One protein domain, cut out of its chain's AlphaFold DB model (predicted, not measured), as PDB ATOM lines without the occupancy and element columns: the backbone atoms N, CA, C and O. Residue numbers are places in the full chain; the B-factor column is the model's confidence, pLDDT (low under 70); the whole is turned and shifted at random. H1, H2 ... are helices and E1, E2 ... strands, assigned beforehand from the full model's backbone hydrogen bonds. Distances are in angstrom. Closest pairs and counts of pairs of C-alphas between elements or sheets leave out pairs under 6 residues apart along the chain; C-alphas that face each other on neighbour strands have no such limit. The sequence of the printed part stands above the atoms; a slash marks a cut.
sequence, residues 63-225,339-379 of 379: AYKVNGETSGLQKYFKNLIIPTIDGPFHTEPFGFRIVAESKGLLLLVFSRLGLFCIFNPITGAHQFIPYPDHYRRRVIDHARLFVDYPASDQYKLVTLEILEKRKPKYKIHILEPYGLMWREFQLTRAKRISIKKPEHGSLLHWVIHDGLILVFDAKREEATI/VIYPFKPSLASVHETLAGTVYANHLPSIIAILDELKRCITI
ATOM      1  N   ALA A  63      -0.982  -0.344  17.150       54.66
ATOM      2  CA  ALA A  63      -1.745  -0.475  15.913       54.66
ATOM      3  C   ALA A  63      -3.191  -0.055  16.111       54.66
ATOM      4  O   ALA A  63      -3.830  -0.497  17.060       54.66
ATOM      5  N   TYR A  64      -3.708   0.731  15.173       53.88
ATOM      6  CA  TYR A  64      -5.104   1.148  15.157       53.88
ATOM      7  C   TYR A  64      -5.843   0.520  13.970       53.88
ATOM      8  O   TYR A  64      -5.417   0.651  12.810       53.88
ATOM      9  N   LYS A  65      -6.960  -0.158  14.250       55.59
ATOM     10  CA  LYS A  65      -7.875  -0.700  13.235       55.59
ATOM     11  C   LYS A  65      -9.101   0.201  13.095       55.59
ATOM     12  O   LYS A  65      -9.682   0.592  14.097       55.59
ATOM     13  N   VAL A  66      -9.508   0.493  11.860       47.81
ATOM     14  CA  VAL A  66     -10.828   1.067  11.560       47.81
ATOM     15  C   VAL A  66     -11.643  -0.021  10.883       47.81
ATOM     16  O   VAL A  66     -11.533  -0.200   9.673       47.81
ATOM     17  N   ASN A  67     -12.436  -0.760  11.652       44.34
ATOM     18  CA  ASN A  67     -13.584  -1.461  11.087       44.34
ATOM     19  C   ASN A  67     -14.813  -0.581  11.294       44.34
ATOM     20  O   ASN A  67     -14.838   0.195  12.243       44.34
ATOM     21  N   GLY A  68     -15.806  -0.683  10.404       42.75
ATOM     22  CA  GLY A  68     -16.962   0.223  10.326       42.75
ATOM     23  C   GLY A  68     -17.684   0.527  11.646       42.75
ATOM     24  O   GLY A  68     -18.368   1.542  11.710       42.75
ATOM     25  N   GLU A  69     -17.485  -0.279  12.696       35.91
ATOM     26  CA  GLU A  69     -18.095  -0.091  14.017       35.91
ATOM     27  C   GLU A  69     -17.133  -0.250  15.215       35.91
ATOM     28  O   GLU A  69     -17.511   0.098  16.329       35.91
ATOM     29  N   THR A  70     -15.885  -0.710  15.036       39.00
ATOM     30  CA  THR A  70     -14.954  -0.959  16.158       39.00
ATOM     31  C   THR A  70     -13.539  -0.464  15.876       39.00
ATOM     32  O   THR A  70     -12.958  -0.705  14.810       39.00
ATOM     33  N   SER A  71     -12.969   0.228  16.866       48.25
ATOM     34  CA  SER A  71     -11.568   0.636  16.887       48.25
ATOM     35  C   SER A  71     -10.796  -0.165  17.920       48.25
ATOM     36  O   SER A  71     -11.067  -0.030  19.103       48.25
ATOM     37  N   GLY A  72      -9.835  -0.981  17.481       49.44
ATOM     38  CA  GLY A  72      -8.993  -1.785  18.372       49.44
ATOM     39  C   GLY A  72      -7.553  -1.284  18.411       49.44
ATOM     40  O   GLY A  72      -6.991  -0.970  17.356       49.44
ATOM     41  N   LEU A  73      -6.966  -1.233  19.611       51.81
ATOM     42  CA  LEU A  73      -5.533  -1.049  19.822       51.81
ATOM     43  C   LEU A  73      -4.849  -2.409  19.979       51.81
ATOM     44  O   LEU A  73      -5.262  -3.215  20.807       51.81
ATOM     45  N   GLN A  74      -3.773  -2.651  19.237       53.56
ATOM     46  CA  GLN A  74      -2.951  -3.852  19.420       53.56
ATOM     47  C   GLN A  74      -1.512  -3.478  19.775       53.56
ATOM     48  O   GLN A  74      -0.989  -2.487  19.259       53.56
ATOM     49  N   LYS A  75      -0.902  -4.287  20.652       51.31
ATOM     50  CA  LYS A  75       0.467  -4.175  21.175       51.31
ATOM     51  C   LYS A  75       1.350  -5.219  20.488       51.31
ATOM     52  O   LYS A  75       1.026  -6.400  20.526       51.31
ATOM     53  N   TYR A  76       2.455  -4.793  19.871       52.78
ATOM     54  CA  TYR A  76       3.437  -5.710  19.266       52.78
ATOM     55  C   TYR A  76       4.815  -5.523  19.879       52.78
ATOM     56  O   TYR A  76       5.119  -4.441  20.380       52.78
ATOM     57  N   PHE A  77       5.647  -6.560  19.771       50.41
ATOM     58  CA  PHE A  77       7.047  -6.584  20.179       50.41
ATOM     59  C   PHE A  77       7.914  -7.200  19.070       50.41
ATOM     60  O   PHE A  77       7.507  -8.170  18.437       50.41
ATOM     61  N   LYS A  78       9.117  -6.651  18.841       44.62
ATOM     62  CA  LYS A  78      10.064  -7.079  17.789       44.62
ATOM     63  C   LYS A  78      10.555  -8.535  17.954       44.62
ATOM     64  O   LYS A  78      10.906  -9.130  16.945       44.62
ATOM     65  N   ASN A  79      10.524  -9.127  19.157       41.53
ATOM     66  CA  ASN A  79      11.113 -10.454  19.410       41.53
ATOM     67  C   ASN A  79      10.201 -11.545  19.992       41.53
ATOM     68  O   ASN A  79      10.630 -12.687  19.947       41.53
ATOM     69  N   LEU A  80       9.011 -11.280  20.541       35.75
ATOM     70  CA  LEU A  80       8.117 -12.344  21.033       35.75
ATOM     71  C   LEU A  80       6.746 -11.777  21.411       35.75
ATOM     72  O   LEU A  80       6.663 -10.786  22.131       35.75
ATOM     73  N   ILE A  81       5.719 -12.520  21.000       39.09
ATOM     74  CA  ILE A  81       4.368 -12.581  21.566       39.09
ATOM     75  C   ILE A  81       3.490 -11.357  21.277       39.09
ATOM     76  O   ILE A  81       3.723 -10.239  21.728       39.09
ATOM     77  N   ILE A  82       2.425 -11.638  20.529       40.34
ATOM     78  CA  ILE A  82       1.169 -10.902  20.546       40.34
ATOM     79  C   ILE A  82       0.400 -11.492  21.737       40.34
ATOM     80  O   ILE A  82      -0.138 -12.588  21.601       40.34
ATOM     81  N   PRO A  83       0.333 -10.857  22.920       31.27
ATOM     82  CA  PRO A  83      -0.901 -10.970  23.655       31.27
ATOM     83  C   PRO A  83      -1.865 -10.104  22.858       31.27
ATOM     84  O   PRO A  83      -1.805  -8.870  22.901       31.27
ATOM     85  N   THR A  84      -2.721 -10.748  22.071       36.31
ATOM     86  CA  THR A  84      -3.982 -10.123  21.716       36.31
ATOM     87  C   THR A  84      -4.568  -9.793  23.073       36.31
ATOM     88  O   THR A  84      -4.855 -10.686  23.868       36.31
ATOM     89  N   ILE A  85      -4.644  -8.510  23.416       35.16
ATOM     90  CA  ILE A  85      -5.628  -8.139  24.413       35.16
ATOM     91  C   ILE A  85      -6.929  -8.354  23.651       35.16
ATOM     92  O   ILE A  85      -7.376  -7.474  22.916       35.16
ATOM     93  N   ASP A  86      -7.441  -9.584  23.717       34.59
ATOM     94  CA  ASP A  86      -8.796  -9.931  23.322       34.59
ATOM     95  C   ASP A  86      -9.713  -9.254  24.333       34.59
ATOM     96  O   ASP A  86     -10.212  -9.827  25.295       34.59
ATOM     97  N   GLY A  87      -9.842  -7.954  24.135       35.28
ATOM     98  CA  GLY A  87     -10.885  -7.123  24.668       35.28
ATOM     99  C   GLY A  87     -11.435  -6.385  23.461       35.28
ATOM    100  O   GLY A  87     -10.693  -5.602  22.859       35.28
ATOM    101  N   PRO A  88     -12.687  -6.618  23.034       38.25
ATOM    102  CA  PRO A  88     -13.353  -5.623  22.216       38.25
ATOM    103  C   PRO A  88     -13.231  -4.296  22.966       38.25
ATOM    104  O   PRO A  88     -13.763  -4.138  24.061       38.25
ATOM    105  N   PHE A  89     -12.499  -3.345  22.387       43.34
ATOM    106  CA  PHE A  89     -12.658  -1.948  22.749       43.34
ATOM    107  C   PHE A  89     -14.122  -1.624  22.461       43.34
ATOM    108  O   PHE A  89     -14.504  -1.353  21.320       43.34
ATOM    109  N   HIS A  90     -14.961  -1.702  23.489       41.03
ATOM    110  CA  HIS A  90     -16.306  -1.159  23.457       41.03
ATOM    111  C   HIS A  90     -16.173   0.363  23.541       41.03
ATOM    112  O   HIS A  90     -16.500   0.991  24.541       41.03
ATOM    113  N   THR A  91     -15.624   0.978  22.492       42.41
ATOM    114  CA  THR A  91     -15.614   2.431  22.341       42.41
ATOM    115  C   THR A  91     -17.015   2.886  21.937       42.41
ATOM    116  O   THR A  91     -17.264   3.220  20.780       42.41
ATOM    117  N   GLU A  92     -17.946   2.893  22.885       50.50
ATOM    118  CA  GLU A  92     -19.095   3.797  22.828       50.50
ATOM    119  C   GLU A  92     -18.627   5.244  23.100       50.50
ATOM    120  O   GLU A  92     -17.628   5.486  23.779       50.50
ATOM    121  N   PRO A  93     -19.351   6.270  22.636       51.16
ATOM    122  CA  PRO A  93     -19.621   6.639  21.248       51.16
ATOM    123  C   PRO A  93     -18.516   7.536  20.634       51.16
ATOM    124  O   PRO A  93     -18.670   8.038  19.512       51.16
ATOM    125  N   PHE A  94     -17.408   7.795  21.340       58.59
ATOM    126  CA  PHE A  94     -16.376   8.756  20.924       58.59
ATOM    127  C   PHE A  94     -15.133   8.039  20.391       58.59
ATOM    128  O   PHE A  94     -14.132   7.901  21.084       58.59
ATOM    129  N   GLY A  95     -15.185   7.582  19.138       66.38
ATOM    130  CA  GLY A  95     -14.002   7.017  18.481       66.38
ATOM    131  C   GLY A  95     -12.812   7.988  18.529       66.38
ATOM    132  O   GLY A  95     -12.962   9.173  18.201       66.38
ATOM    133  N   PHE A  96     -11.641   7.485  18.921       75.31
ATOM    134  CA  PHE A  96     -10.386   8.237  18.977       75.31
ATOM    135  C   PHE A  96      -9.359   7.651  18.006       75.31
ATOM    136  O   PHE A  96      -9.440   6.487  17.635       75.31
ATOM    137  N   ARG A  97      -8.374   8.448  17.583       76.06
ATOM    138  CA  ARG A  97      -7.255   7.981  16.747       76.06
ATOM    139  C   ARG A  97      -5.929   8.440  17.322       76.06
ATOM    140  O   ARG A  97      -5.792   9.609  17.659       76.06
ATOM    141  N   ILE A  98      -4.943   7.551  17.370       79.75
ATOM    142  CA  ILE A  98      -3.546   7.943  17.587       79.75
ATOM    143  C   ILE A  98      -3.021   8.473  16.254       79.75
ATOM    144  O   ILE A  98      -3.127   7.778  15.245       79.75
ATOM    145  N   VAL A  99      -2.497   9.699  16.233       79.81
ATOM    146  CA  VAL A  99      -1.999  10.337  14.999       79.81
ATOM    147  C   VAL A  99      -0.495  10.606  15.023       79.81
ATOM    148  O   VAL A  99       0.120  10.700  13.957       79.81
ATOM    149  N   ALA A 100       0.120  10.671  16.206       80.75
ATOM    150  CA  ALA A 100       1.568  10.763  16.358       80.75
ATOM    151  C   ALA A 100       2.043  10.187  17.700       80.75
ATOM    152  O   ALA A 100       1.317  10.201  18.692       80.75
ATOM    153  N   GLU A 101       3.296   9.741  17.717       84.94
ATOM    154  CA  GLU A 101       4.091   9.491  18.918       84.94
ATOM    155  C   GLU A 101       5.349  10.347  18.818       84.94
ATOM    156  O   GLU A 101       5.895  10.525  17.723       84.94
ATOM    157  N   SER A 102       5.772  10.924  19.939       85.94
ATOM    158  CA  SER A 102       7.023  11.664  20.010       85.94
ATOM    159  C   SER A 102       7.567  11.626  21.428       85.94
ATOM    160  O   SER A 102       6.951  12.148  22.356       85.94
ATOM    161  N   LYS A 103       8.730  10.985  21.599       82.62
ATOM    162  CA  LYS A 103       9.466  10.916  22.873       82.62
ATOM    163  C   LYS A 103       8.589  10.454  24.043       82.62
ATOM    164  O   LYS A 103       8.725  10.989  25.138       82.62
ATOM    165  N   GLY A 104       7.701   9.485  23.838       82.31
ATOM    166  CA  GLY A 104       6.852   8.942  24.904       82.31
ATOM    167  C   GLY A 104       5.568   9.720  25.175       82.31
ATOM    168  O   GLY A 104       4.786   9.294  26.023       82.31
ATOM    169  N   LEU A 105       5.317  10.804  24.437       89.69
ATOM    170  CA  LEU A 105       4.007  11.438  24.368       89.69
ATOM    171  C   LEU A 105       3.232  10.917  23.156       89.69
ATOM    172  O   LEU A 105       3.782  10.753  22.063       89.69
ATOM    173  N   LEU A 106       1.939  10.685  23.353       89.12
ATOM    174  CA  LEU A 106       0.981  10.337  22.313       89.12
ATOM    175  C   LEU A 106       0.140  11.557  21.955       89.12
ATOM    176  O   LEU A 106      -0.312  12.286  22.835       89.12
ATOM    177  N   LEU A 107      -0.114  11.740  20.661       89.50
ATOM    178  CA  LEU A 107      -1.120  12.668  20.163       89.50
ATOM    179  C   LEU A 107      -2.350  11.876  19.728       89.50
ATOM    180  O   LEU A 107      -2.308  11.118  18.753       89.50
ATOM    181  N   LEU A 108      -3.440  12.075  20.456       87.12
ATOM    182  CA  LEU A 108      -4.745  11.489  20.205       87.12
ATOM    183  C   LEU A 108      -5.670  12.520  19.565       87.12
ATOM    184  O   LEU A 108      -5.570  13.723  19.815       87.12
ATOM    185  N   VAL A 109      -6.609  12.029  18.766       82.50
ATOM    186  CA  VAL A 109      -7.647  12.844  18.152       82.50
ATOM    187  C   VAL A 109      -9.026  12.275  18.429       82.50
ATOM    188  O   VAL A 109      -9.321  11.150  18.031       82.50
ATOM    189  N   PHE A 110      -9.894  13.109  18.993       81.06
ATOM    190  CA  PHE A 110     -11.319  12.857  19.162       81.06
ATOM    191  C   PHE A 110     -12.103  13.632  18.095       81.06
ATOM    192  O   PHE A 110     -12.657  14.702  18.347       81.06
ATOM    193  N   SER A 111     -12.152  13.094  16.873       76.44
ATOM    194  CA  SER A 111     -12.723  13.774  15.694       76.44
ATOM    195  C   SER A 111     -14.173  14.235  15.878       76.44
ATOM    196  O   SER A 111     -14.575  15.254  15.320       76.44
ATOM    197  N   ARG A 112     -14.976  13.468  16.630       75.38
ATOM    198  CA  ARG A 112     -16.385  13.794  16.906       75.38
ATOM    199  C   ARG A 112     -16.533  14.979  17.861       75.38
ATOM    200  O   ARG A 112     -17.538  15.675  17.776       75.38
ATOM    201  N   LEU A 113     -15.532  15.205  18.710       78.25
ATOM    202  CA  LEU A 113     -15.516  16.258  19.723       78.25
ATOM    203  C   LEU A 113     -14.725  17.497  19.293       78.25
ATOM    204  O   LEU A 113     -14.802  18.517  19.961       78.25
ATOM    205  N   GLY A 114     -13.965  17.425  18.196       81.31
ATOM    206  CA  GLY A 114     -13.130  18.545  17.765       81.31
ATOM    207  C   GLY A 114     -11.940  18.797  18.695       81.31
ATOM    208  O   GLY A 114     -11.562  19.945  18.907       81.31
ATOM    209  N   LEU A 115     -11.382  17.729  19.278       84.38
ATOM    210  CA  LEU A 115     -10.336  17.812  20.298       84.38
ATOM    211  C   LEU A 115      -9.090  17.019  19.900       84.38
ATOM    212  O   LEU A 115      -9.169  15.880  19.422       84.38
ATOM    213  N   PHE A 116      -7.933  17.618  20.154       88.00
ATOM    214  CA  PHE A 116      -6.666  16.920  20.316       88.00
ATOM    215  C   PHE A 116      -6.456  16.593  21.796       88.00
ATOM    216  O   PHE A 116      -6.899  17.329  22.679       88.00
ATOM    217  N   CYS A 117      -5.753  15.499  22.068       89.06
ATOM    218  CA  CYS A 117      -5.263  15.188  23.401       89.06
ATOM    219  C   CYS A 117      -3.793  14.784  23.324       89.06
ATOM    220  O   CYS A 117      -3.440  13.850  22.603       89.06
ATOM    221  N   ILE A 118      -2.943  15.500  24.050       91.62
ATOM    222  CA  ILE A 118      -1.556  15.097  24.274       91.62
ATOM    223  C   ILE A 118      -1.541  14.285  25.555       91.62
ATOM    224  O   ILE A 118      -2.048  14.746  26.571       91.62
ATOM    225  N   PHE A 119      -0.989  13.081  25.504       90.44
ATOM    226  CA  PHE A 119      -1.068  12.126  26.598       90.44
ATOM    227  C   PHE A 119       0.289  11.494  26.880       90.44
ATOM    228  O   PHE A 119       0.946  11.008  25.960       90.44
ATOM    229  N   ASN A 120       0.689  11.454  28.151       90.31
ATOM    230  CA  ASN A 120       1.797  10.634  28.622       90.31
ATOM    231  C   ASN A 120       1.236   9.380  29.319       90.31
ATOM    232  O   ASN A 120       0.778   9.473  30.460       90.31
ATOM    233  N   PRO A 121       1.318   8.189  28.702       86.50
ATOM    234  CA  PRO A 121       0.831   6.952  29.316       86.50
ATOM    235  C   PRO A 121       1.566   6.545  30.601       86.50
ATOM    236  O   PRO A 121       0.991   5.861  31.441       86.50
ATOM    237  N   ILE A 122       2.830   6.948  30.780       85.38
ATOM    238  CA  ILE A 122       3.641   6.578  31.951       85.38
ATOM    239  C   ILE A 122       3.172   7.326  33.197       85.38
ATOM    240  O   ILE A 122       2.996   6.726  34.262       85.38
ATOM    241  N   THR A 123       2.932   8.630  33.067       85.38
ATOM    242  CA  THR A 123       2.480   9.474  34.181       85.38
ATOM    243  C   THR A 123       0.951   9.494  34.291       85.38
ATOM    244  O   THR A 123       0.400   9.519  35.389       85.38
ATOM    245  N   GLY A 124       0.239   9.369  33.171       86.56
ATOM    246  CA  GLY A 124      -1.198   9.628  33.049       86.56
ATOM    247  C   GLY A 124      -1.535  11.104  32.808       86.56
ATOM    248  O   GLY A 124      -2.712  11.441  32.690       86.56
ATOM    249  N   ALA A 125      -0.526  11.978  32.737       89.44
ATOM    250  CA  ALA A 125      -0.732  13.394  32.465       89.44
ATOM    251  C   ALA A 125      -1.276  13.584  31.044       89.44
ATOM    252  O   ALA A 125      -0.807  12.941  30.100       89.44
ATOM    253  N   HIS A 126      -2.265  14.463  30.898       90.44
ATOM    254  CA  HIS A 126      -2.891  14.755  29.618       90.44
ATOM    255  C   HIS A 126      -3.278  16.229  29.486       90.44
ATOM    256  O   HIS A 126      -3.639  16.876  30.470       90.44
ATOM    257  N   GLN A 127      -3.240  16.725  28.247       89.50
ATOM    258  CA  GLN A 127      -3.725  18.046  27.867       89.50
ATOM    259  C   GLN A 127      -4.790  17.923  26.782       89.50
ATOM    260  O   GLN A 127      -4.512  17.356  25.723       89.50
ATOM    261  N   PHE A 128      -5.981  18.482  27.011       88.25
ATOM    262  CA  PHE A 128      -6.977  18.670  25.953       88.25
ATOM    263  C   PHE A 128      -6.756  19.995  25.229       88.25
ATOM    264  O   PHE A 128      -6.519  21.024  25.854       88.25
ATOM    265  N   ILE A 129      -6.834  19.958  23.900       87.06
ATOM    266  CA  ILE A 129      -6.605  21.115  23.034       87.06
ATOM    267  C   ILE A 129      -7.746  21.167  22.008       87.06
ATOM    268  O   ILE A 129      -7.920  20.200  21.255       87.06
ATOM    269  N   PRO A 130      -8.521  22.262  21.941       84.25
ATOM    270  CA  PRO A 130      -9.569  22.408  20.946       84.25
ATOM    271  C   PRO A 130      -8.961  22.614  19.563       84.25
ATOM    272  O   PRO A 130      -7.844  23.116  19.401       84.25
ATOM    273  N   TYR A 131      -9.699  22.203  18.539       81.12
ATOM    274  CA  TYR A 131      -9.339  22.549  17.174       81.12
ATOM    275  C   TYR A 131      -9.340  24.073  16.989       81.12
ATOM    276  O   TYR A 131     -10.108  24.763  17.655       81.12
ATOM    277  N   PRO A 132      -8.523  24.604  16.064       74.50
ATOM    278  CA  PRO A 132      -8.677  25.984  15.613       74.50
ATOM    279  C   PRO A 132     -10.114  26.242  15.124       74.50
ATOM    280  O   PRO A 132     -10.708  25.358  14.503       74.50
ATOM    281  N   ASP A 133     -10.663  27.440  15.329       67.81
ATOM    282  CA  ASP A 133     -12.070  27.769  15.010       67.81
ATOM    283  C   ASP A 133     -12.464  27.494  13.538       67.81
ATOM    284  O   ASP A 133     -13.619  27.222  13.210       67.81
ATOM    285  N   HIS A 134     -11.490  27.508  12.626       64.19
ATOM    286  CA  HIS A 134     -11.633  27.243  11.188       64.19
ATOM    287  C   HIS A 134     -11.452  25.771  10.777       64.19
ATOM    288  O   HIS A 134     -11.603  25.435   9.596       64.19
ATOM    289  N   TYR A 135     -11.142  24.861  11.704       64.31
ATOM    290  CA  TYR A 135     -10.815  23.471  11.378       64.31
ATOM    291  C   TYR A 135     -12.052  22.655  10.972       64.31
ATOM    292  O   TYR A 135     -12.846  22.190  11.789       64.31
ATOM    293  N   ARG A 136     -12.199  22.387   9.669       55.16
ATOM    294  CA  ARG A 136     -13.178  21.402   9.179       55.16
ATOM    295  C   ARG A 136     -12.689  19.978   9.465       55.16
ATOM    296  O   ARG A 136     -11.509  19.673   9.299       55.16
ATOM    297  N   ARG A 137     -13.621  19.056   9.755       52.84
ATOM    298  CA  ARG A 137     -13.405  17.615  10.068       52.84
ATOM    299  C   ARG A 137     -12.458  16.827   9.130       52.84
ATOM    300  O   ARG A 137     -12.105  15.699   9.451       52.84
ATOM    301  N   ARG A 138     -12.059  17.364   7.969       49.91
ATOM    302  CA  ARG A 138     -11.225  16.688   6.953       49.91
ATOM    303  C   ARG A 138      -9.709  16.926   7.088       49.91
ATOM    304  O   ARG A 138      -8.966  16.355   6.302       49.91
ATOM    305  N   VAL A 139      -9.247  17.736   8.047       53.50
ATOM    306  CA  VAL A 139      -7.822  18.144   8.179       53.50
ATOM    307  C   VAL A 139      -7.060  17.336   9.260       53.50
ATOM    308  O   VAL A 139      -5.882  17.540   9.530       53.50
ATOM    309  N   ILE A 140      -7.720  16.344   9.863       56.97
ATOM    310  CA  ILE A 140      -7.254  15.646  11.073       56.97
ATOM    311  C   ILE A 140      -5.978  14.805  10.856       56.97
ATOM    312  O   ILE A 140      -5.181  14.635  11.778       56.97
ATOM    313  N   ASP A 141      -5.733  14.314   9.640       61.84
ATOM    314  CA  ASP A 141      -4.619  13.391   9.362       61.84
ATOM    315  C   ASP A 141      -3.244  14.095   9.267       61.84
ATOM    316  O   ASP A 141      -2.196  13.460   9.082       61.84
ATOM    317  N   HIS A 142      -3.223  15.420   9.425       74.56
ATOM    318  CA  HIS A 142      -2.025  16.240   9.290       74.56
ATOM    319  C   HIS A 142      -1.524  16.863  10.597       74.56
ATOM    320  O   HIS A 142      -0.627  17.702  10.559       74.56
ATOM    321  N   ALA A 143      -2.034  16.451  11.755       84.31
ATOM    322  CA  ALA A 143      -1.444  16.856  13.027       84.31
ATOM    323  C   ALA A 143      -0.144  16.078  13.308       84.31
ATOM    324  O   ALA A 143      -0.034  14.881  13.017       84.31
ATOM    325  N   ARG A 144       0.868  16.760  13.845       86.94
ATOM    326  CA  ARG A 144       2.169  16.202  14.229       86.94
ATOM    327  C   ARG A 144       2.610  16.779  15.568       86.94
ATOM    328  O   ARG A 144       2.334  17.936  15.868       86.94
ATOM    329  N   LEU A 145       3.319  15.962  16.342       89.00
ATOM    330  CA  LEU A 145       3.814  16.315  17.666       89.00
ATOM    331  C   LEU A 145       5.344  16.341  17.662       89.00
ATOM    332  O   LEU A 145       5.991  15.343  17.342       89.00
ATOM    333  N   PHE A 146       5.917  17.478  18.038       89.12
ATOM    334  CA  PHE A 146       7.334  17.604  18.362       89.12
ATOM    335  C   PHE A 146       7.488  17.749  19.874       89.12
ATOM    336  O   PHE A 146       6.774  18.542  20.475       89.12
ATOM    337  N   VAL A 147       8.418  17.006  20.472       87.69
ATOM    338  CA  VAL A 147       8.719  17.055  21.909       87.69
ATOM    339  C   VAL A 147      10.220  17.238  22.062       87.69
ATOM    340  O   VAL A 147      10.998  16.409  21.580       87.69
ATOM    341  N   ASP A 148      10.631  18.304  22.739       84.12
ATOM    342  CA  ASP A 148      12.040  18.669  22.903       84.12
ATOM    343  C   ASP A 148      12.681  18.008  24.135       84.12
ATOM    344  O   ASP A 148      13.543  18.563  24.802       84.12
ATOM    345  N   TYR A 149      12.295  16.768  24.430       79.12
ATOM    346  CA  TYR A 149      12.787  16.027  25.589       79.12
ATOM    347  C   TYR A 149      14.073  15.232  25.264       79.12
ATOM    348  O   TYR A 149      14.142  14.550  24.224       79.12
ATOM    349  N   PRO A 150      15.095  15.227  26.150       71.44
ATOM    350  CA  PRO A 150      15.129  15.797  27.508       71.44
ATOM    351  C   PRO A 150      15.728  17.213  27.601       71.44
ATOM    352  O   PRO A 150      16.076  17.645  28.695       71.44
ATOM    353  N   ALA A 151      15.940  17.903  26.475       79.00
ATOM    354  CA  ALA A 151      16.581  19.221  26.476       79.00
ATOM    355  C   ALA A 151      15.695  20.283  27.146       79.00
ATOM    356  O   ALA A 151      16.192  21.139  27.875       79.00
ATOM    357  N   SER A 152      14.388  20.187  26.929       78.44
ATOM    358  CA  SER A 152      13.348  20.922  27.626       78.44
ATOM    359  C   SER A 152      12.104  20.040  27.794       78.44
ATOM    360  O   SER A 152      11.988  18.959  27.214       78.44
ATOM    361  N   ASP A 153      11.152  20.508  28.593       77.00
ATOM    362  CA  ASP A 153       9.846  19.867  28.771       77.00
ATOM    363  C   ASP A 153       8.771  20.453  27.842       77.00
ATOM    364  O   ASP A 153       7.574  20.264  28.057       77.00
ATOM    365  N   GLN A 154       9.191  21.178  26.800       84.75
ATOM    366  CA  GLN A 154       8.288  21.800  25.843       84.75
ATOM    367  C   GLN A 154       7.939  20.852  24.698       84.75
ATOM    368  O   GLN A 154       8.761  20.074  24.198       84.75
ATOM    369  N   TYR A 155       6.710  20.983  24.215       88.62
ATOM    370  CA  TYR A 155       6.262  20.361  22.981       88.62
ATOM    371  C   TYR A 155       5.561  21.374  22.085       88.62
ATOM    372  O   TYR A 155       5.053  22.403  22.529       88.62
ATOM    373  N   LYS A 156       5.526  21.057  20.792       89.00
ATOM    374  CA  LYS A 156       4.798  21.816  19.779       89.00
ATOM    375  C   LYS A 156       3.839  20.886  19.059       89.00
ATOM    376  O   LYS A 156       4.251  19.873  18.484       89.00
ATOM    377  N   LEU A 157       2.562  21.255  19.072       89.69
ATOM    378  CA  LEU A 157       1.558  20.663  18.199       89.69
ATOM    379  C   LEU A 157       1.527  21.472  16.905       89.69
ATOM    380  O   LEU A 157       1.254  22.669  16.920       89.69
ATOM    381  N   VAL A 158       1.823  20.809  15.791       88.31
ATOM    382  CA  VAL A 158       1.859  21.435  14.471       88.31
ATOM    383  C   VAL A 158       0.836  20.758  13.585       88.31
ATOM    384  O   VAL A 158       0.807  19.531  13.476       88.31
ATOM    385  N   THR A 159       0.001  21.547  12.930       86.31
ATOM    386  CA  THR A 159      -1.002  21.036  12.005       86.31
ATOM    387  C   THR A 159      -0.891  21.720  10.648       86.31
ATOM    388  O   THR A 159      -0.400  22.843  10.540       86.31
ATOM    389  N   LEU A 160      -1.300  21.019   9.591       80.75
ATOM    390  CA  LEU A 160      -1.185  21.492   8.215       80.75
ATOM    391  C   LEU A 160      -2.568  21.547   7.570       80.75
ATOM    392  O   LEU A 160      -3.230  20.525   7.407       80.75
ATOM    393  N   GLU A 161      -2.958  22.741   7.145       79.25
ATOM    394  CA  GLU A 161      -4.181  23.006   6.404       79.25
ATOM    395  C   GLU A 161      -3.879  23.224   4.916       79.25
ATOM    396  O   GLU A 161      -2.963  23.957   4.531       79.25
ATOM    397  N   ILE A 162      -4.678  22.580   4.063       74.88
ATOM    398  CA  ILE A 162      -4.597  22.694   2.604       74.88
ATOM    399  C   ILE A 162      -5.745  23.594   2.141       74.88
ATOM    400  O   ILE A 162      -6.899  23.170   2.133       74.88
ATOM    401  N   LEU A 163      -5.427  24.829   1.747       71.69
ATOM    402  CA  LEU A 163      -6.428  25.863   1.454       71.69
ATOM    403  C   LEU A 163      -7.056  25.719   0.057       71.69
ATOM    404  O   LEU A 163      -8.239  25.981  -0.135       71.69
ATOM    405  N   GLU A 164      -6.277  25.289  -0.937       66.00
ATOM    406  CA  GLU A 164      -6.719  25.198  -2.334       66.00
ATOM    407  C   GLU A 164      -6.257  23.871  -2.954       66.00
ATOM    408  O   GLU A 164      -5.095  23.503  -2.843       66.00
ATOM    409  N   LYS A 165      -7.138  23.140  -3.651       60.59
ATOM    410  CA  LYS A 165      -6.763  21.858  -4.288       60.59
ATOM    411  C   LYS A 165      -6.016  22.019  -5.616       60.59
ATOM    412  O   LYS A 165      -5.217  21.163  -5.965       60.59
ATOM    413  N   ARG A 166      -6.301  23.085  -6.377       56.16
ATOM    414  CA  ARG A 166      -5.761  23.288  -7.740       56.16
ATOM    415  C   ARG A 166      -4.428  24.043  -7.762       56.16
ATOM    416  O   ARG A 166      -3.614  23.809  -8.647       56.16
ATOM    417  N   LYS A 167      -4.205  24.941  -6.800       63.38
ATOM    418  CA  LYS A 167      -2.933  25.635  -6.558       63.38
ATOM    419  C   LYS A 167      -2.632  25.525  -5.067       63.38
ATOM    420  O   LYS A 167      -3.031  26.412  -4.318       63.38
ATOM    421  N   PRO A 168      -2.017  24.424  -4.610       63.31
ATOM    422  CA  PRO A 168      -1.956  24.138  -3.190       63.31
ATOM    423  C   PRO A 168      -1.190  25.217  -2.434       63.31
ATOM    424  O   PRO A 168       0.030  25.339  -2.536       63.31
ATOM    425  N   LYS A 169      -1.954  26.010  -1.681       71.75
ATOM    426  CA  LYS A 169      -1.464  26.875  -0.616       71.75
ATOM    427  C   LYS A 169      -1.585  26.104   0.686       71.75
ATOM    428  O   LYS A 169      -2.647  25.558   0.994       71.75
ATOM    429  N   TYR A 170      -0.490  26.082   1.425       77.31
ATOM    430  CA  TYR A 170      -0.391  25.395   2.698       77.31
ATOM    431  C   TYR A 170      -0.347  26.428   3.815       77.31
ATOM    432  O   TYR A 170       0.415  27.396   3.736       77.31
ATOM    433  N   LYS A 171      -1.158  26.216   4.847       80.94
ATOM    434  CA  LYS A 171      -1.099  26.984   6.085       80.94
ATOM    435  C   LYS A 171      -0.689  26.042   7.209       80.94
ATOM    436  O   LYS A 171      -1.256  24.963   7.353       80.94
ATOM    437  N   ILE A 172       0.349  26.421   7.939       84.12
ATOM    438  CA  ILE A 172       0.853  25.676   9.086       84.12
ATOM    439  C   ILE A 172       0.335  26.382  10.332       84.12
ATOM    440  O   ILE A 172       0.506  27.590  10.468       84.12
ATOM    441  N   HIS A 173      -0.282  25.619  11.225       85.50
ATOM    442  CA  HIS A 173      -0.755  26.102  12.516       85.50
ATOM    443  C   HIS A 173       0.112  25.493  13.605       85.50
ATOM    444  O   HIS A 173       0.278  24.274  13.647       85.50
ATOM    445  N   ILE A 174       0.663  26.332  14.469       87.25
ATOM    446  CA  ILE A 174       1.502  25.921  15.593       87.25
ATOM    447  C   ILE A 174       0.772  26.328  16.863       87.25
ATOM    448  O   ILE A 174       0.411  27.492  17.020       87.25
ATOM    449  N   LEU A 175       0.545  25.371  17.755       84.69
ATOM    450  CA  LEU A 175      -0.002  25.659  19.073       84.69
ATOM    451  C   LEU A 175       1.092  26.239  19.966       84.69
ATOM    452  O   LEU A 175       2.149  25.622  20.135       84.69
ATOM    453  N   GLU A 176       0.810  27.377  20.585       75.06
ATOM    454  CA  GLU A 176       1.640  27.903  21.658       75.06
ATOM    455  C   GLU A 176       1.283  27.223  22.997       75.06
ATOM    456  O   GLU A 176       0.115  27.228  23.400       75.06
ATOM    457  N   PRO A 177       2.266  26.637  23.708       62.28
ATOM    458  CA  PRO A 177       2.015  25.727  24.829       62.28
ATOM    459  C   PRO A 177       1.314  26.361  26.039       62.28
ATOM    460  O   PRO A 177       0.548  25.681  26.715       62.28
ATOM    461  N   TYR A 178       1.547  27.650  26.307       64.19
ATOM    462  CA  TYR A 178       1.067  28.319  27.527       64.19
ATOM    463  C   TYR A 178      -0.263  29.064  27.357       64.19
ATOM    464  O   TYR A 178      -0.909  29.377  28.351       64.19
ATOM    465  N   GLY A 179      -0.681  29.346  26.119       63.06
ATOM    466  CA  GLY A 179      -1.890  30.130  25.840       63.06
ATOM    467  C   GLY A 179      -2.994  29.368  25.114       63.06
ATOM    468  O   GLY A 179      -4.067  29.925  24.919       63.06
ATOM    469  N   LEU A 180      -2.726  28.135  24.655       71.31
ATOM    470  CA  LEU A 180      -3.572  27.415  23.689       71.31
ATOM    471  C   LEU A 180      -3.921  28.253  22.443       71.31
ATOM    472  O   LEU A 180      -4.910  27.999  21.757       71.31
ATOM    473  N   MET A 181      -3.086  29.246  22.138       74.81
ATOM    474  CA  MET A 181      -3.255  30.121  20.992       74.81
ATOM    475  C   MET A 181      -2.616  29.470  19.776       74.81
ATOM    476  O   MET A 181      -1.487  28.975  19.824       74.81
ATOM    477  N   TRP A 182      -3.350  29.476  18.671       81.75
ATOM    478  CA  TRP A 182      -2.849  28.992  17.396       81.75
ATOM    479  C   TRP A 182      -2.159  30.131  16.658       81.75
ATOM    480  O   TRP A 182      -2.791  31.120  16.288       81.75
ATOM    481  N   ARG A 183      -0.859  29.977  16.412       84.62
ATOM    482  CA  ARG A 183      -0.114  30.856  15.516       84.62
ATOM    483  C   ARG A 183      -0.114  30.279  14.111       84.62
ATOM    484  O   ARG A 183       0.213  29.110  13.903       84.62
ATOM    485  N   GLU A 184      -0.433  31.124  13.141       81.75
ATOM    486  CA  GLU A 184      -0.502  30.729  11.741       81.75
ATOM    487  C   GLU A 184       0.735  31.181  10.966       81.75
ATOM    488  O   GLU A 184       1.198  32.316  11.083       81.75
ATOM    489  N   PHE A 185       1.232  30.302  10.103       74.00
ATOM    490  CA  PHE A 185       2.273  30.609   9.136       74.00
ATOM    491  C   PHE A 185       1.833  30.141   7.749       74.00
ATOM    492  O   PHE A 185       1.590  28.952   7.518       74.00
ATOM    493  N   GLN A 186       1.715  31.071   6.798       71.62
ATOM    494  CA  GLN A 186       1.322  30.744   5.429       71.62
ATOM    495  C   GLN A 186       2.545  30.533   4.536       71.62
ATOM    496  O   GLN A 186       3.380  31.420   4.371       71.62
ATOM    497  N   LEU A 187       2.607  29.375   3.876       66.50
ATOM    498  CA  LEU A 187       3.648  29.077   2.900       66.50
ATOM    499  C   LEU A 187       3.176  29.495   1.497       66.50
ATOM    500  O   LEU A 187       2.460  28.753   0.822       66.50
ATOM    501  N   THR A 188       3.555  30.690   1.038       52.72
ATOM    502  CA  THR A 188       3.079  31.251  -0.247       52.72
ATOM    503  C   THR A 188       3.777  30.685  -1.487       52.72
ATOM    504  O   THR A 188       3.219  30.725  -2.581       52.72
ATOM    505  N   ARG A 189       4.969  30.103  -1.347       49.38
ATOM    506  CA  ARG A 189       5.626  29.239  -2.342       49.38
ATOM    507  C   ARG A 189       6.898  28.704  -1.703       49.38
ATOM    508  O   ARG A 189       7.557  29.439  -0.970       49.38
ATOM    509  N   ALA A 190       7.261  27.460  -1.996       46.28
ATOM    510  CA  ALA A 190       8.540  26.899  -1.583       46.28
ATOM    511  C   ALA A 190       9.686  27.764  -2.125       46.28
ATOM    512  O   ALA A 190      10.109  27.610  -3.271       46.28
ATOM    513  N   LYS A 191      10.225  28.665  -1.300       42.50
ATOM    514  CA  LYS A 191      11.632  29.014  -1.456       42.50
ATOM    515  C   LYS A 191      12.379  27.688  -1.289       42.50
ATOM    516  O   LYS A 191      12.080  26.923  -0.373       42.50
ATOM    517  N   ARG A 192      13.300  27.379  -2.206       40.50
ATOM    518  CA  ARG A 192      14.280  26.295  -2.034       40.50
ATOM    519  C   ARG A 192      15.210  26.698  -0.887       40.50
ATOM    520  O   ARG A 192      16.349  27.088  -1.114       40.50
ATOM    521  N   ILE A 193      14.685  26.725   0.330       44.69
ATOM    522  CA  ILE A 193      15.461  27.017   1.523       44.69
ATOM    523  C   ILE A 193      16.260  25.752   1.798       44.69
ATOM    524  O   ILE A 193      15.750  24.634   1.744       44.69
ATOM    525  N   SER A 194      17.561  25.933   1.976       47.12
ATOM    526  CA  SER A 194      18.469  24.850   2.315       47.12
ATOM    527  C   SER A 194      18.050  24.275   3.663       47.12
ATOM    528  O   SER A 194      18.243  24.938   4.679       47.12
ATOM    529  N   ILE A 195      17.555  23.036   3.695       51.19
ATOM    530  CA  ILE A 195      17.426  22.313   4.962       51.19
ATOM    531  C   ILE A 195      18.852  22.063   5.453       51.19
ATOM    532  O   ILE A 195      19.574  21.247   4.877       51.19
ATOM    533  N   LYS A 196      19.307  22.809   6.468       57.62
ATOM    534  CA  LYS A 196      20.542  22.423   7.166       57.62
ATOM    535  C   LYS A 196      20.251  21.114   7.899       57.62
ATOM    536  O   LYS A 196      19.112  20.888   8.302       57.62
ATOM    537  N   LYS A 197      21.272  20.277   8.082       54.75
ATOM    538  CA  LYS A 197      21.161  19.049   8.875       54.75
ATOM    539  C   LYS A 197      20.422  19.367  10.186       54.75
ATOM    540  O   LYS A 197      20.866  20.271  10.901       54.75
ATOM    541  N   PRO A 198      19.286  18.708  10.456       58.06
ATOM    542  CA  PRO A 198      18.478  19.043  11.612       58.06
ATOM    543  C   PRO A 198      19.205  18.662  12.894       58.06
ATOM    544  O   PRO A 198      19.965  17.688  12.935       58.06
ATOM    545  N   GLU A 199      18.914  19.393  13.960       59.03
ATOM    546  CA  GLU A 199      19.196  18.891  15.295       59.03
ATOM    547  C   GLU A 199      18.299  17.677  15.560       59.03
ATOM    548  O   GLU A 199      17.139  17.639  15.149       59.03
ATOM    549  N   HIS A 200      18.865  16.650  16.195       58.94
ATOM    550  CA  HIS A 200      18.252  15.335  16.415       58.94
ATOM    551  C   HIS A 200      16.721  15.369  16.607       58.94
ATOM    552  O   HIS A 200      16.226  15.759  17.659       58.94
ATOM    553  N   GLY A 201      15.975  14.887  15.606       64.31
ATOM    554  CA  GLY A 201      14.530  14.659  15.709       64.31
ATOM    555  C   GLY A 201      13.634  15.901  15.624       64.31
ATOM    556  O   GLY A 201      12.446  15.768  15.902       64.31
ATOM    557  N   SER A 202      14.144  17.075  15.224       72.69
ATOM    558  CA  SER A 202      13.325  18.300  15.113       72.69
ATOM    559  C   SER A 202      12.417  18.368  13.880       72.69
ATOM    560  O   SER A 202      11.551  19.238  13.806       72.69
ATOM    561  N   LEU A 203      12.592  17.472  12.903       78.38
ATOM    562  CA  LEU A 203      11.862  17.533  11.636       78.38
ATOM    563  C   LEU A 203      10.514  16.817  11.692       78.38
ATOM    564  O   LEU A 203      10.437  15.589  11.766       78.38
ATOM    565  N   LEU A 204       9.453  17.595  11.523       82.56
ATOM    566  CA  LEU A 204       8.116  17.119  11.203       82.56
ATOM    567  C   LEU A 204       7.943  17.054   9.688       82.56
ATOM    568  O   LEU A 204       8.597  17.780   8.937       82.56
ATOM    569  N   HIS A 205       7.075  16.164   9.221       78.94
ATOM    570  CA  HIS A 205       6.920  15.953   7.792       78.94
ATOM    571  C   HIS A 205       5.530  15.464   7.386       78.94
ATOM    572  O   HIS A 205       4.827  14.771   8.133       78.94
ATOM    573  N   TRP A 206       5.180  15.783   6.142       77.94
ATOM    574  CA  TRP A 206       3.925  15.417   5.502       77.94
ATOM    575  C   TRP A 206       4.181  15.062   4.046       77.94
ATOM    576  O   TRP A 206       4.874  15.789   3.335       77.94
ATOM    577  N   VAL A 207       3.578  13.972   3.582       72.69
ATOM    578  CA  VAL A 207       3.440  13.753   2.143       72.69
ATOM    579  C   VAL A 207       2.218  14.535   1.683       72.69
ATOM    580  O   VAL A 207       1.107  14.274   2.142       72.69
ATOM    581  N   ILE A 208       2.442  15.501   0.804       73.06
ATOM    582  CA  ILE A 208       1.426  16.400   0.256       73.06
ATOM    583  C   ILE A 208       1.058  15.973  -1.181       73.06
ATOM    584  O   ILE A 208       1.448  14.894  -1.645       73.06
ATOM    585  N   HIS A 209       0.257  16.785  -1.879       60.81
ATOM    586  CA  HIS A 209      -0.200  16.508  -3.247       60.81
ATOM    587  C   HIS A 209       0.990  16.222  -4.198       60.81
ATOM    588  O   HIS A 209       2.077  16.777  -4.021       60.81
ATOM    589  N   ASP A 210       0.800  15.321  -5.167       60.50
ATOM    590  CA  ASP A 210       1.807  14.864  -6.154       60.50
ATOM    591  C   ASP A 210       3.033  14.118  -5.594       60.50
ATOM    592  O   ASP A 210       4.031  13.927  -6.290       60.50
ATOM    593  N   GLY A 211       2.978  13.672  -4.336       63.72
ATOM    594  CA  GLY A 211       4.093  12.961  -3.706       63.72
ATOM    595  C   GLY A 211       5.233  13.883  -3.271       63.72
ATOM    596  O   GLY A 211       6.288  13.392  -2.882       63.72
ATOM    597  N   LEU A 212       5.032  15.204  -3.301       73.75
ATOM    598  CA  LEU A 212       5.938  16.154  -2.662       73.75
ATOM    599  C   LEU A 212       5.951  15.924  -1.143       73.75
ATOM    600  O   LEU A 212       4.972  15.462  -0.552       73.75
ATOM    601  N   ILE A 213       7.066  16.257  -0.502       77.94
ATOM    602  CA  ILE A 213       7.239  16.097   0.941       77.94
ATOM    603  C   ILE A 213       7.427  17.483   1.545       77.94
ATOM    604  O   ILE A 213       8.421  18.149   1.272       77.94
ATOM    605  N   LEU A 214       6.486  17.918   2.377       80.31
ATOM    606  CA  LEU A 214       6.662  19.101   3.211       80.31
ATOM    607  C   LEU A 214       7.426  18.685   4.464       80.31
ATOM    608  O   LEU A 214       7.028  17.744   5.147       80.31
ATOM    609  N   VAL A 215       8.518  19.381   4.752       82.44
ATOM    610  CA  VAL A 215       9.342  19.210   5.946       82.44
ATOM    611  C   VAL A 215       9.294  20.506   6.743       82.44
ATOM    612  O   VAL A 215       9.451  21.581   6.170       82.44
ATOM    613  N   PHE A 216       9.083  20.407   8.048       84.06
ATOM    614  CA  PHE A 216       9.063  21.527   8.980       84.06
ATOM    615  C   PHE A 216      10.060  21.263  10.103       84.06
ATOM    616  O   PHE A 216       9.967  20.239  10.775       84.06
ATOM    617  N   ASP A 217      11.009  22.167  10.309       83.69
ATOM    618  CA  ASP A 217      11.908  22.127  11.459       83.69
ATOM    619  C   ASP A 217      11.215  22.781  12.652       83.69
ATOM    620  O   ASP A 217      11.040  23.993  12.677       83.69
ATOM    621  N   ALA A 218      10.817  21.995  13.650       83.62
ATOM    622  CA  ALA A 218      10.082  22.504  14.803       83.62
ATOM    623  C   ALA A 218      10.919  23.405  15.725       83.62
ATOM    624  O   ALA A 218      10.348  24.212  16.463       83.62
ATOM    625  N   LYS A 219      12.254  23.303  15.683       82.81
ATOM    626  CA  LYS A 219      13.141  24.167  16.476       82.81
ATOM    627  C   LYS A 219      13.338  25.524  15.814       82.81
ATOM    628  O   LYS A 219      13.264  26.544  16.488       82.81
ATOM    629  N   ARG A 220      13.564  25.527  14.499       80.62
ATOM    630  CA  ARG A 220      13.775  26.758  13.715       80.62
ATOM    631  C   ARG A 220      12.495  27.393  13.198       80.62
ATOM    632  O   ARG A 220      12.513  28.538  12.778       80.62
ATOM    633  N   GLU A 221      11.414  26.624  13.208       83.88
ATOM    634  CA  GLU A 221      10.113  26.972  12.647       83.88
ATOM    635  C   GLU A 221      10.169  27.320  11.156       83.88
ATOM    636  O   GLU A 221       9.451  28.179  10.648       83.88
ATOM    637  N   GLU A 222      11.018  26.594  10.431       82.00
ATOM    638  CA  GLU A 222      11.213  26.751   8.995       82.00
ATOM    639  C   GLU A 222      10.561  25.589   8.243       82.00
ATOM    640  O   GLU A 222      10.759  24.420   8.575       82.00
ATOM    641  N   ALA A 223       9.810  25.898   7.184       80.06
ATOM    642  CA  ALA A 223       9.197  24.907   6.304       80.06
ATOM    643  C   ALA A 223       9.877  24.880   4.931       80.06
ATOM    644  O   ALA A 223      10.133  25.918   4.321       80.06
ATOM    645  N   THR A 224      10.114  23.681   4.404       78.38
ATOM    646  CA  THR A 224      10.662  23.447   3.063       78.38
ATOM    647  C   THR A 224       9.894  22.330   2.368       78.38
ATOM    648  O   THR A 224       9.424  21.393   3.006       78.38
ATOM    649  N   ILE A 225       9.773  22.403   1.041       77.56
ATOM    650  CA  ILE A 225       9.198  21.323   0.235       77.56
ATOM    651  C   ILE A 225      10.323  20.586  -0.490       77.56
ATOM    652  O   ILE A 225      11.048  21.167  -1.299       77.56
ATOM    653  N   VAL A 339      -2.211   1.976  10.780       61.31
ATOM    654  CA  VAL A 339      -1.050   2.766  11.217       61.31
ATOM    655  C   VAL A 339      -0.383   2.087  12.412       61.31
ATOM    656  O   VAL A 339      -1.065   1.453  13.214       61.31
ATOM    657  N   ILE A 340       0.942   2.229  12.515       65.06
ATOM    658  CA  ILE A 340       1.793   1.663  13.566       65.06
ATOM    659  C   ILE A 340       2.729   2.746  14.117       65.06
ATOM    660  O   ILE A 340       3.493   3.346  13.354       65.06
ATOM    661  N   TYR A 341       2.707   2.946  15.439       68.81
ATOM    662  CA  TYR A 341       3.584   3.886  16.149       68.81
ATOM    663  C   TYR A 341       4.558   3.154  17.083       68.81
ATOM    664  O   TYR A 341       4.088   2.465  17.989       68.81
ATOM    665  N   PRO A 342       5.887   3.285  16.894       69.06
ATOM    666  CA  PRO A 342       6.871   2.755  17.829       69.06
ATOM    667  C   PRO A 342       6.948   3.656  19.068       69.06
ATOM    668  O   PRO A 342       7.515   4.741  19.012       69.06
ATOM    669  N   PHE A 343       6.394   3.211  20.187       74.50
ATOM    670  CA  PHE A 343       6.365   3.983  21.422       74.50
ATOM    671  C   PHE A 343       7.640   3.800  22.245       74.50
ATOM    672  O   PHE A 343       8.053   2.673  22.540       74.50
ATOM    673  N   LYS A 344       8.245   4.922  22.650       75.69
ATOM    674  CA  LYS A 344       9.394   4.944  23.563       75.69
ATOM    675  C   LYS A 344       9.034   5.729  24.825       75.69
ATOM    676  O   LYS A 344       8.972   6.952  24.756       75.69
ATOM    677  N   PRO A 345       8.832   5.072  25.976       77.25
ATOM    678  CA  PRO A 345       8.371   5.731  27.192       77.25
ATOM    679  C   PRO A 345       9.372   6.768  27.704       77.25
ATOM    680  O   PRO A 345      10.593   6.594  27.621       77.25
ATOM    681  N   SER A 346       8.846   7.833  28.297       80.69
ATOM    682  CA  SER A 346       9.638   8.886  28.923       80.69
ATOM    683  C   SER A 346       8.864   9.552  30.065       80.69
ATOM    684  O   SER A 346       7.681   9.277  30.283       80.69
ATOM    685  N   LEU A 347       9.545  10.450  30.778       81.69
ATOM    686  CA  LEU A 347       8.930  11.359  31.746       81.69
ATOM    687  C   LEU A 347       8.641  12.743  31.149       81.69
ATOM    688  O   LEU A 347       8.512  13.694  31.911       81.69
ATOM    689  N   ALA A 348       8.571  12.869  29.819       84.81
ATOM    690  CA  ALA A 348       8.238  14.139  29.187       84.81
ATOM    691  C   ALA A 348       6.947  14.696  29.799       84.81
ATOM    692  O   ALA A 348       5.943  13.980  29.920       84.81
ATOM    693  N   SER A 349       7.002  15.950  30.237       84.94
ATOM    694  CA  SER A 349       5.856  16.573  30.882       84.94
ATOM    695  C   SER A 349       4.740  16.853  29.871       84.94
ATOM    696  O   SER A 349       4.979  17.011  28.671       84.94
ATOM    697  N   VAL A 350       3.511  16.906  30.370       85.81
ATOM    698  CA  VAL A 350       2.356  17.405  29.624       85.81
ATOM    699  C   VAL A 350       1.848  18.627  30.378       85.81
ATOM    700  O   VAL A 350       1.753  18.572  31.605       85.81
ATOM    701  N   HIS A 351       1.565  19.725  29.676       81.38
ATOM    702  CA  HIS A 351       1.041  20.924  30.321       81.38
ATOM    703  C   HIS A 351      -0.362  20.659  30.874       81.38
ATOM    704  O   HIS A 351      -1.117  19.854  30.326       81.38
ATOM    705  N   GLU A 352      -0.716  21.339  31.962       70.44
ATOM    706  CA  GLU A 352      -2.036  21.183  32.564       70.44
ATOM    707  C   GLU A 352      -3.139  21.623  31.591       70.44
ATOM    708  O   GLU A 352      -2.995  22.571  30.811       70.44
ATOM    709  N   THR A 353      -4.254  20.891  31.613       67.12
ATOM    710  CA  THR A 353      -5.449  21.267  30.856       67.12
ATOM    711  C   THR A 353      -6.125  22.442  31.556       67.12
ATOM    712  O   THR A 353      -6.441  22.348  32.740       67.12
ATOM    713  N   LEU A 354      -6.406  23.526  30.830       60.84
ATOM    714  CA  LEU A 354      -7.206  24.631  31.362       60.84
ATOM    715  C   LEU A 354      -8.665  24.191  31.566       60.84
ATOM    716  O   LEU A 354      -9.249  23.493  30.734       60.84
ATOM    717  N   ALA A 355      -9.273  24.612  32.673       50.03
ATOM    718  CA  ALA A 355     -10.674  24.316  32.956       50.03
ATOM    719  C   ALA A 355     -11.581  24.878  31.841       50.03
ATOM    720  O   ALA A 355     -11.521  26.064  31.527       50.03
ATOM    721  N   GLY A 356     -12.423  24.024  31.243       60.66
ATOM    722  CA  GLY A 356     -13.441  24.423  30.257       60.66
ATOM    723  C   GLY A 356     -13.247  23.909  28.824       60.66
ATOM    724  O   GLY A 356     -14.124  24.116  27.994       60.66
ATOM    725  N   THR A 357     -12.152  23.206  28.512       64.44
ATOM    726  CA  THR A 357     -11.887  22.721  27.139       64.44
ATOM    727  C   THR A 357     -12.798  21.571  26.690       64.44
ATOM    728  O   THR A 357     -12.965  21.338  25.495       64.44
ATOM    729  N   VAL A 358     -13.389  20.830  27.630       70.44
ATOM    730  CA  VAL A 358     -14.232  19.661  27.352       70.44
ATOM    731  C   VAL A 358     -15.550  19.809  28.098       70.44
ATOM    732  O   VAL A 358     -15.554  20.121  29.289       70.44
ATOM    733  N   TYR A 359     -16.672  19.557  27.417       72.38
ATOM    734  CA  TYR A 359     -17.976  19.510  28.073       72.38
ATOM    735  C   TYR A 359     -17.988  18.442  29.177       72.38
ATOM    736  O   TYR A 359     -17.541  17.310  28.973       72.38
ATOM    737  N   ALA A 360     -18.535  18.796  30.342       72.62
ATOM    738  CA  ALA A 360     -18.501  17.960  31.542       72.62
ATOM    739  C   ALA A 360     -19.102  16.554  31.339       72.62
ATOM    740  O   ALA A 360     -18.671  15.598  31.977       72.62
ATOM    741  N   ASN A 361     -20.055  16.408  30.416       77.44
ATOM    742  CA  ASN A 361     -20.702  15.137  30.082       77.44
ATOM    743  C   ASN A 361     -19.812  14.165  29.282       77.44
ATOM    744  O   ASN A 361     -20.060  12.964  29.309       77.44
ATOM    745  N   HIS A 362     -18.795  14.648  28.560       79.56
ATOM    746  CA  HIS A 362     -17.907  13.808  27.741       79.56
ATOM    747  C   HIS A 362     -16.625  13.406  28.472       79.56
ATOM    748  O   HIS A 362     -15.998  12.405  28.121       79.56
ATOM    749  N   LEU A 363     -16.241  14.171  29.494       82.94
ATOM    750  CA  LEU A 363     -14.994  13.979  30.223       82.94
ATOM    751  C   LEU A 363     -14.853  12.570  30.838       82.94
ATOM    752  O   LEU A 363     -13.810  11.961  30.605       82.94
ATOM    753  N   PRO A 364     -15.859  11.984  31.526       83.50
ATOM    754  CA  PRO A 364     -15.712  10.658  32.133       83.50
ATOM    755  C   PRO A 364     -15.356   9.562  31.120       83.50
ATOM    756  O   PRO A 364     -14.473   8.745  31.374       83.50
ATOM    757  N   SER A 365     -15.989   9.580  29.943       80.81
ATOM    758  CA  SER A 365     -15.730   8.601  28.883       80.81
ATOM    759  C   SER A 365     -14.327   8.752  28.296       80.81
ATOM    760  O   SER A 365     -13.657   7.757  28.033       80.81
ATOM    761  N   ILE A 366     -13.853   9.989  28.114       81.75
ATOM    762  CA  ILE A 366     -12.493  10.244  27.621       81.75
ATOM    763  C   ILE A 366     -11.456   9.774  28.644       81.75
ATOM    764  O   ILE A 366     -10.485   9.123  28.266       81.75
ATOM    765  N   ILE A 367     -11.663  10.063  29.932       86.06
ATOM    766  CA  ILE A 367     -10.757   9.623  31.000       86.06
ATOM    767  C   ILE A 367     -10.688   8.093  31.066       86.06
ATOM    768  O   ILE A 367      -9.588   7.552  31.133       86.06
ATOM    769  N   ALA A 368     -11.821   7.393  30.943       83.44
ATOM    770  CA  ALA A 368     -11.839   5.930  30.901       83.44
ATOM    771  C   ALA A 368     -10.981   5.367  29.749       83.44
ATOM    772  O   ALA A 368     -10.193   4.446  29.965       83.44
ATOM    773  N   ILE A 369     -11.061   5.971  28.555       81.25
ATOM    774  CA  ILE A 369     -10.215   5.609  27.405       81.25
ATOM    775  C   ILE A 369      -8.730   5.831  27.726       81.25
ATOM    776  O   ILE A 369      -7.895   4.974  27.438       81.25
ATOM    777  N   LEU A 370      -8.374   6.977  28.317       84.88
ATOM    778  CA  LEU A 370      -6.984   7.282  28.675       84.88
ATOM    779  C   LEU A 370      -6.436   6.311  29.732       84.88
ATOM    780  O   LEU A 370      -5.291   5.866  29.623       84.88
ATOM    781  N   ASP A 371      -7.245   5.945  30.724       83.75
ATOM    782  CA  ASP A 371      -6.869   4.985  31.761       83.75
ATOM    783  C   ASP A 371      -6.664   3.577  31.199       83.75
ATOM    784  O   ASP A 371      -5.707   2.891  31.573       83.75
ATOM    785  N   GLU A 372      -7.510   3.150  30.264       77.25
ATOM    786  CA  GLU A 372      -7.341   1.883  29.555       77.25
ATOM    787  C   GLU A 372      -6.057   1.882  28.713       77.25
ATOM    788  O   GLU A 372      -5.226   0.982  28.853       77.25
ATOM    789  N   LEU A 373      -5.819   2.943  27.930       77.69
ATOM    790  CA  LEU A 373      -4.578   3.123  27.169       77.69
ATOM    791  C   LEU A 373      -3.342   3.052  28.075       77.69
ATOM    792  O   LEU A 373      -2.364   2.370  27.757       77.69
ATOM    793  N   LYS A 374      -3.385   3.728  29.225       81.69
ATOM    794  CA  LYS A 374      -2.327   3.682  30.237       81.69
ATOM    795  C   LYS A 374      -2.088   2.267  30.733       81.69
ATOM    796  O   LYS A 374      -0.929   1.857  30.785       81.69
ATOM    797  N   ARG A 375      -3.137   1.510  31.067       75.69
ATOM    798  CA  ARG A 375      -3.014   0.106  31.497       75.69
ATOM    799  C   ARG A 375      -2.356  -0.740  30.407       75.69
ATOM    800  O   ARG A 375      -1.343  -1.372  30.678       75.69
ATOM    801  N   CYS A 376      -2.821  -0.672  29.161       70.44
ATOM    802  CA  CYS A 376      -2.244  -1.452  28.057       70.44
ATOM    803  C   CYS A 376      -0.744  -1.178  27.829       70.44
ATOM    804  O   CYS A 376       0.022  -2.079  27.466       70.44
ATOM    805  N   ILE A 377      -0.312   0.071  28.020       72.50
ATOM    806  CA  ILE A 377       1.067   0.501  27.761       72.50
ATOM    807  C   ILE A 377       2.000   0.195  28.936       72.50
ATOM    808  O   ILE A 377       3.161  -0.144  28.709       72.50
ATOM    809  N   THR A 378       1.511   0.331  30.171       67.56
ATOM    810  CA  THR A 378       2.337   0.260  31.388       67.56
ATOM    811  C   THR A 378       2.426  -1.126  32.027       67.56
ATOM    812  O   THR A 378       3.297  -1.299  32.882       67.56
ATOM    813  N   ILE A 379       1.568  -2.072  31.618       58.44
ATOM    814  CA  ILE A 379       1.615  -3.492  32.016       58.44
ATOM    815  C   ILE A 379       2.710  -4.245  31.259       58.44
ATOM    816  O   ILE A 379       2.807  -4.084  30.009       58.44
TER     817      ILE A 379
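This is residues 63 to 225 and 339 to 379 of the 379 residues of the protein "F-box protein interaction domain containing protein" of Solanum tuberosum (UniProt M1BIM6). Four small strand sheets are stacked face to face in turn, E2 E1 E14, then E3 E4 E5 E6, then E7 E8 E9 E10, then E11 E12 E13, with the strands of the two four-stranded sheets in the middle of the stack crossed at 50 degrees. The one helix, H1, lies beside the first sheet and only grazes the first two. The printed part has 204 residues, with 14 named strands, E1 to E14, and then H1 along the chain; each sheet has the order just named and is antiparallel throughout. The class is mostly strand, with under half of the residues in named elements. The whole is compact, with a radius of gyration of the C-alphas of 17.5 A and spans of 50 by 40 by 34 A.

Begin at E1, residues 63 to 67, a hairpin with E2, residues 70 to 76, where N 63 and O 74 are 3.0 A apart; on E1's other side, E14, residues 339 to 343, has O 339 3.4 A from N 64. Next read a meander, each strand the antiparallel neighbour of the one before: E3, residues 97 to 102, E4, 105 to 110, E5, 115 to 119, and E6, 126 to 130, with N 99 and O 107, N 108 and O 117, and N 116 and O 129 at 2.9, 2.8 and 2.8 A. Its strands stand at 8 degrees to those of the first sheet, and the closest C-alphas of E3 and E14, Glu 101 and Tyr 341, are 6.3 A apart. A second meander holds E7, residues 144 to 147, E8, 155 to 162, E9, 170 to 175, and E10, 182 to 187, strongly twisted, with N 146 and O 156, N 159 and O 173, and N 172 and O 185 at 3.0, 2.8 and 2.9 A. Its strands stand at 50 degrees to those of E3 to E6; Ala 100 and Arg 144 are the closest C-alphas of E3 and E7, 5.9 A. A third meander, E11, residues 203 to 207, E12, 213 to 217, and E13, 222 to 225, faces it, with N 204 and O 216 and N 215 and O 224 each at 2.8 A; the closest C-alphas of E7 and E11, Arg 144 and Leu 204, are 6.7 A apart. Last, H1, residues 363 to 378, only grazes the sheet E3 E4 E5 E6 with residues 366 to 374 and the sheet E2 E1 E14 with 373 to 377; every O i to N i+4 pair in it is within hydrogen-bond range.

Find C-alpha 63, where E1 begins, at (-1.745, -0.475, 15.913). E2 is 19.2 A long and E8, the longest strand by residues, 23.2 A, ending at C-alpha 162 at (-4.597, 22.694, 2.604). H1 runs 22.1 A to C-alpha 378 at (2.337, 0.260, 31.388).

The farthest C-alphas, Asp 86 and Lys 191, are 50.5 A apart. Residues 226 to 338 are not printed, a gap of 23.9 A between C-alphas 225 and 339. The links E2 to E3, E6 to E7, E10 to E11 and E14 to H1 are long. The mean pLDDT of the printed part is 70.4, and 79 residues are under 70, among them 63 to 95 and 187 to 201.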